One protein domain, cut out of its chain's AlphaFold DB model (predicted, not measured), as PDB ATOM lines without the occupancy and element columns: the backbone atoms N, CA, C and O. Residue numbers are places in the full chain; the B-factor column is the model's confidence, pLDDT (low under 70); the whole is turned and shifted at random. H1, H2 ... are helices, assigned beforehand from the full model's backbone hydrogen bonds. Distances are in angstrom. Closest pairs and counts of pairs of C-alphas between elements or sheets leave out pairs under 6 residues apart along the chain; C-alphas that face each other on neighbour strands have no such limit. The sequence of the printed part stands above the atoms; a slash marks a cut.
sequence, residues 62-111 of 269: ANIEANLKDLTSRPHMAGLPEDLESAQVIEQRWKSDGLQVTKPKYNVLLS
ATOM      1  N   ALA A  62      33.189  31.185 -54.041       98.19
ATOM      2  CA  ALA A  62      33.893  32.453 -54.228       98.19
ATOM      3  C   ALA A  62      32.993  33.679 -53.973       98.19
ATOM      4  O   ALA A  62      33.441  34.667 -53.395       98.19
ATOM      5  N   ASN A  63      31.707  33.603 -54.338       96.75
ATOM      6  CA  ASN A  63      30.751  34.682 -54.081       96.75
ATOM      7  C   ASN A  63      30.412  34.774 -52.588       96.75
ATOM      8  O   ASN A  63      30.276  35.872 -52.054       96.75
ATOM      9  N   ILE A  64      30.306  33.632 -51.899       97.88
ATOM     10  CA  ILE A  64      30.078  33.587 -50.447       97.88
ATOM     11  C   ILE A  64      31.268  34.211 -49.710       97.88
ATOM     12  O   ILE A  64      31.071  35.040 -48.825       97.88
ATOM     13  N   GLU A  65      32.495  33.865 -50.104       98.19
ATOM     14  CA  GLU A  65      33.719  34.429 -49.530       98.19
ATOM     15  C   GLU A  65      33.813  35.945 -49.754       98.19
ATOM     16  O   GLU A  65      34.094  36.690 -48.815       98.19
ATOM     17  N   ALA A  66      33.542  36.416 -50.975       96.88
ATOM     18  CA  ALA A  66      33.531  37.843 -51.289       96.88
ATOM     19  C   ALA A  66      32.468  38.601 -50.478       96.88
ATOM     20  O   ALA A  66      32.741  39.679 -49.949       96.88
ATOM     21  N   ASN A  67      31.275  38.016 -50.322       96.12
ATOM     22  CA  ASN A  67      30.211  38.582 -49.496       96.12
ATOM     23  C   ASN A  67      30.617  38.669 -48.027       96.12
ATOM     24  O   ASN A  67      30.402  39.708 -47.410       96.12
ATOM     25  N   LEU A  68      31.215  37.605 -47.486       97.56
ATOM     26  CA  LEU A  68      31.688  37.586 -46.108       97.56
ATOM     27  C   LEU A  68      32.734  38.681 -45.885       97.56
ATOM     28  O   LEU A  68      32.568  39.481 -44.975       97.56
ATOM     29  N   LYS A  69      33.748  38.773 -46.756       95.81
ATOM     30  CA  LYS A  69      34.809  39.790 -46.670       95.81
ATOM     31  C   LYS A  69      34.267  41.220 -46.653       95.81
ATOM     32  O   LYS A  69      34.737  42.027 -45.857       95.81
ATOM     33  N   ASP A  70      33.300  41.530 -47.513       93.88
ATOM     34  CA  ASP A  70      32.710  42.871 -47.575       93.88
ATOM     35  C   ASP A  70      31.873  43.180 -46.323       93.88
ATOM     36  O   ASP A  70      32.101  44.185 -45.647       93.88
ATOM     37  N   LEU A  71      30.961  42.271 -45.960       94.12
ATOM     38  CA  LEU A  71      30.029  42.469 -44.845       94.12
ATOM     39  C   LEU A  71      30.722  42.473 -43.473       94.12
ATOM     40  O   LEU A  71      30.219  43.108 -42.554       94.12
ATOM     41  N   THR A  72      31.880  41.820 -43.324       93.19
ATOM     42  CA  THR A  72      32.659  41.823 -42.071       93.19
ATOM     43  C   THR A  72      33.796  42.843 -42.059       93.19
ATOM     44  O   THR A  72      34.627  42.815 -41.154       93.19
ATOM     45  N   SER A  73      33.884  43.726 -43.057       91.00
ATOM     46  CA  SER A  73      34.963  44.725 -43.140       91.00
ATOM     47  C   SER A  73      34.873  45.813 -42.063       91.00
ATOM     48  O   SER A  73      35.857  46.506 -41.801       91.00
ATOM     49  N   ARG A  74      33.699  45.983 -41.442       88.81
ATOM     50  CA  ARG A  74      33.422  46.999 -40.421       88.81
ATOM     51  C   ARG A  74      32.502  46.440 -39.329       88.81
ATOM     52  O   ARG A  74      31.679  45.572 -39.624       88.81
ATOM     53  N   PRO A  75      32.593  46.933 -38.081       92.56
ATOM     54  CA  PRO A  75      31.577  46.666 -37.068       92.56
ATOM     55  C   PRO A  75      30.205  47.173 -37.531       92.56
ATOM     56  O   PRO A  75      30.105  48.285 -38.032       92.56
ATOM     57  N   HIS A  76      29.149  46.387 -37.329       94.88
ATOM     58  CA  HIS A  76      27.784  46.709 -37.766       94.88
ATOM     59  C   HIS A  76      26.784  46.454 -36.620       94.88
ATOM     60  O   HIS A  76      25.906  45.591 -36.681       94.88
ATOM     61  N   MET A  77      26.984  47.141 -35.490       95.44
ATOM     62  CA  MET A  77      26.097  47.007 -34.330       95.44
ATOM     63  C   MET A  77      24.727  47.617 -34.633       95.44
ATOM     64  O   MET A  77      24.651  48.742 -35.119       95.44
ATOM     65  N   ALA A  78      23.668  46.872 -34.300       96.44
ATOM     66  CA  ALA A  78      22.284  47.246 -34.569       96.44
ATOM     67  C   ALA A  78      22.001  48.703 -34.190       96.44
ATOM     68  O   ALA A  78      22.297  49.097 -33.067       96.44
ATOM     69  N   GLY A  79      21.422  49.473 -35.113       95.00
ATOM     70  CA  GLY A  79      21.011  50.861 -34.877       95.00
ATOM     71  C   GLY A  79      22.116  51.921 -34.986       95.00
ATOM     72  O   GLY A  79      21.796  53.110 -34.930       95.00
ATOM     73  N   LEU A  80      23.380  51.533 -35.183       93.50
ATOM     74  CA  LEU A  80      24.463  52.465 -35.513       93.50
ATOM     75  C   LEU A  80      24.504  52.777 -37.025       93.50
ATOM     76  O   LEU A  80      23.954  52.014 -37.827       93.50
ATOM     77  N   PRO A  81      25.144  53.885 -37.451       93.25
ATOM     78  CA  PRO A  81      25.254  54.237 -38.870       93.25
ATOM     79  C   PRO A  81      25.824  53.116 -39.756       93.25
ATOM     80  O   PRO A  81      25.336  52.906 -40.863       93.25
ATOM     81  N   GLU A  82      26.792  52.347 -39.260       92.50
ATOM     82  CA  GLU A  82      27.460  51.267 -39.995       92.50
ATOM     83  C   GLU A  82      26.541  50.056 -40.261       92.50
ATOM     84  O   GLU A  82      26.679  49.357 -41.271       92.50
ATOM     85  N   ASP A  83      25.559  49.815 -39.387       95.44
ATOM     86  CA  ASP A  83      24.510  48.811 -39.608       95.44
ATOM     87  C   ASP A  83      23.575  49.242 -40.751       95.44
ATOM     88  O   ASP A  83      23.246  48.454 -41.644       95.44
ATOM     89  N   LEU A  84      23.240  50.537 -40.818       94.94
ATOM     90  CA  LEU A  84      22.477  51.086 -41.939       94.94
ATOM     91  C   LEU A  84      23.242  50.976 -43.267       94.94
ATOM     92  O   LEU A  84      22.625  50.666 -44.289       94.94
ATOM     93  N   GLU A  85      24.557  51.200 -43.271       94.06
ATOM     94  CA  GLU A  85      25.394  50.993 -44.461       94.06
ATOM     95  C   GLU A  85      25.341  49.537 -44.937       94.06
ATOM     96  O   GLU A  85      25.103  49.278 -46.117       94.06
ATOM     97  N   SER A  86      25.488  48.577 -44.019       94.75
ATOM     98  CA  SER A  86      25.378  47.145 -44.330       94.75
ATOM     99  C   SER A  86      24.017  46.802 -44.948       94.75
ATOM    100  O   SER A  86      23.941  46.115 -45.972       94.75
ATOM    101  N   ALA A  87      22.929  47.349 -44.398       95.62
ATOM    102  CA  ALA A  87      21.588  47.172 -44.948       95.62
ATOM    103  C   ALA A  87      21.443  47.770 -46.361       95.62
ATOM    104  O   ALA A  87      20.768  47.190 -47.214       95.62
ATOM    105  N   GLN A  88      22.083  48.911 -46.634       95.38
ATOM    106  CA  GLN A  88      22.087  49.535 -47.961       95.38
ATOM    107  C   GLN A  88      22.873  48.710 -48.987       95.38
ATOM    108  O   GLN A  88      22.427  48.590 -50.128       95.38
ATOM    109  N   VAL A  89      23.997  48.103 -48.594       95.00
ATOM    110  CA  VAL A  89      24.768  47.195 -49.459       95.00
ATOM    111  C   VAL A  89      23.913  45.997 -49.879       95.00
ATOM    112  O   VAL A  89      23.840  45.670 -51.064       95.00
ATOM    113  N   ILE A  90      23.204  45.374 -48.932       96.31
ATOM    114  CA  ILE A  90      22.290  44.258 -49.221       96.31
ATOM    115  C   ILE A  90      21.139  44.720 -50.127       96.31
ATOM    116  O   ILE A  90      20.839  44.062 -51.123       96.31
ATOM    117  N   GLU A  91      20.534  45.874 -49.828       97.06
ATOM    118  CA  GLU A  91      19.460  46.461 -50.635       97.06
ATOM    119  C   GLU A  91      19.889  46.670 -52.095       97.06
ATOM    120  O   GLU A  91      19.138  46.335 -53.014       97.06
ATOM    121  N   GLN A  92      21.087  47.210 -52.324       96.56
ATOM    122  CA  GLN A  92      21.617  47.450 -53.666       96.56
ATOM    123  C   GLN A  92      21.853  46.147 -54.430       96.56
ATOM    124  O   GLN A  92      21.445  46.050 -55.587       96.56
ATOM    125  N   ARG A  93      22.446  45.138 -53.780       96.06
ATOM    126  CA  ARG A  93      22.711  43.822 -54.384       96.06
ATOM    127  C   ARG A  93      21.420  43.117 -54.790       96.06
ATOM    128  O   ARG A  93      21.275  42.666 -55.919       96.06
ATOM    129  N   TRP A  94      20.424  43.104 -53.911       97.62
ATOM    130  CA  TRP A  94      19.128  42.506 -54.234       97.62
ATOM    131  C   TRP A  94      18.415  43.235 -55.374       97.62
ATOM    132  O   TRP A  94      17.824  42.588 -56.239       97.62
ATOM    133  N   LYS A  95      18.499  44.571 -55.430       97.94
ATOM    134  CA  LYS A  95      17.975  45.335 -56.572       97.94
ATOM    135  C   LYS A  95      18.717  45.004 -57.868       97.94
ATOM    136  O   LYS A  95      18.060  44.868 -58.898       97.94
ATOM    137  N   SER A  96      20.046  44.858 -57.841       97.12
ATOM    138  CA  SER A  96      20.817  44.474 -59.034       97.12
ATOM    139  C   SER A  96      20.501  43.058 -59.512       97.12
ATOM    140  O   SER A  96      20.521  42.814 -60.715       97.12
ATOM    141  N   ASP A  97      20.117  42.167 -58.598       95.94
ATOM    142  CA  ASP A  97      19.661  40.808 -58.912       95.94
ATOM    143  C   ASP A  97      18.210  40.770 -59.440       95.94
ATOM    144  O   ASP A  97      17.668  39.703 -59.732       95.94
ATOM    145  N   GLY A  98      17.557  41.931 -59.578       97.81
ATOM    146  CA  GLY A  98      16.202  42.060 -60.114       97.81
ATOM    147  C   GLY A  98      15.086  41.847 -59.089       97.81
ATOM    148  O   GLY A  98      13.925  41.698 -59.476       97.81
ATOM    149  N   LEU A  99      15.399  41.838 -57.788       98.12
ATOM    150  CA  LEU A  99      14.402  41.699 -56.728       98.12
ATOM    151  C   LEU A  99      13.717  43.036 -56.414       98.12
ATOM    152  O   LEU A  99      14.327  44.107 -56.430       98.12
ATOM    153  N   GLN A 100      12.434  42.967 -56.048       97.75
ATOM    154  CA  GLN A 100      11.739  44.089 -55.417       97.75
ATOM    155  C   GLN A 100      12.109  44.139 -53.932       97.75
ATOM    156  O   GLN A 100      11.854  43.189 -53.195       97.75
ATOM    157  N   VAL A 101      12.703  45.249 -53.493       97.62
ATOM    158  CA  VAL A 101      13.235  45.395 -52.131       97.62
ATOM    159  C   VAL A 101      12.487  46.488 -51.379       97.62
ATOM    160  O   VAL A 101      12.284  47.585 -51.897       97.62
ATOM    161  N   THR A 102      12.120  46.197 -50.131       96.31
ATOM    162  CA  THR A 102      11.577  47.167 -49.175       96.31
ATOM    163  C   THR A 102      12.404  47.137 -47.894       96.31
ATOM    164  O   THR A 102      12.975  46.106 -47.545       96.31
ATOM    165  N   LYS A 103      12.484  48.274 -47.200       94.12
ATOM    166  CA  LYS A 103      13.251  48.428 -45.960       94.12
ATOM    167  C   LYS A 103      12.350  49.033 -44.881       94.12
ATOM    168  O   LYS A 103      12.312  50.259 -44.750       94.12
ATOM    169  N   PRO A 104      11.557  48.209 -44.177       94.25
ATOM    170  CA  PRO A 104      10.731  48.696 -43.081       94.25
ATOM    171  C   PRO A 104      11.621  49.250 -41.962       94.25
ATOM    172  O   PRO A 104      12.697  48.716 -41.693       94.25
ATOM    173  N   LYS A 105      11.168  50.326 -41.320       94.38
ATOM    174  CA  LYS A 105      11.853  50.965 -40.193       94.38
ATOM    175  C   LYS A 105      10.999  50.817 -38.940       94.38
ATOM    176  O   LYS A 105       9.793  51.032 -39.005       94.38
ATOM    177  N   TYR A 106      11.655  50.521 -37.825       96.00
ATOM    178  CA  TYR A 106      11.057  50.494 -36.495       96.00
ATOM    179  C   TYR A 106      11.904  51.336 -35.543       96.00
ATOM    180  O   TYR A 106      13.129  51.389 -35.683       96.00
ATOM    181  N   ASN A 107      11.254  51.998 -34.592       96.31
ATOM    182  CA  ASN A 107      11.911  52.739 -33.523       96.31
ATOM    183  C   ASN A 107      11.861  51.876 -32.258       96.31
ATOM    184  O   ASN A 107      10.857  51.860 -31.555       96.31
ATOM    185  N   VAL A 108      12.932  51.123 -32.011       97.06
ATOM    186  CA  VAL A 108      13.020  50.151 -30.908       97.06
ATOM    187  C   VAL A 108      13.950  50.652 -29.808       97.06
ATOM    188  O   VAL A 108      14.909  51.380 -30.086       97.06
ATOM    189  N   LEU A 109      13.705  50.246 -28.560       97.06
ATOM    190  CA  LEU A 109      14.634  50.525 -27.469       97.06
ATOM    191  C   LEU A 109      15.882  49.651 -27.615       97.06
ATOM    192  O   LEU A 109      15.793  48.430 -27.556       97.06
ATOM    193  N   LEU A 110      17.050  50.281 -27.753       96.94
ATOM    194  CA  LEU A 110      18.356  49.618 -27.744       96.94
ATOM    195  C   LEU A 110      19.175  50.047 -26.523       96.94
ATOM    196  O   LEU A 110      18.875  51.039 -25.859       96.94
ATOM    197  N   SER A 111      20.225  49.285 -26.229       96.94
ATOM    198  CA  SER A 111      21.129  49.509 -25.101       96.94
ATOM    199  C   SER A 111      22.569  49.523 -25.604       96.94
ATOM    200  O   SER A 111      22.975  48.613 -26.325       96.94
TER     201      SER A 111
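This is residues 62 to 111 of the 269 residues of the protein "Hypothetical protein" of Rotaria sordida (UniProt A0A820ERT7). What is the shape? It is a loose, flat open V of two helices, H1 then H2, closest at the end of H1, with residues 97 to 111 folding back along H2 on its side away from H1. What makes it up? The 50 printed residues, with two named helices and no named strand, are all helix by class; the radius of gyration of the C-alphas is 12.6 A and the spans are 37 by 26 by 12 A.

Where is H1? It holds residues 62 to 71, 14.3 A long, from C-alpha 62 at (33.893, 32.453, -54.228). Where is H2? It holds residues 81 to 96, 22.8 A long, to C-alpha 96 at (20.817, 44.474, -59.034).

How do they stand? H1 and H2 are close but not clearly touching; their closest C-alphas, Leu 71 and Ser 86, are 6.6 A apart. They run opposite ways at a shallow tilt of 32 degrees. And their backbones? Every O i to N i+4 pair in H1 and H2 is within hydrogen-bond range.

How large is it? The farthest C-alphas, Ala 62 and Leu 109, are 37.6 A apart. Any cut or low confidence? The printed part has no cut, the link from H1 to H2 is short, and no printed residue is under 70 in pLDDT.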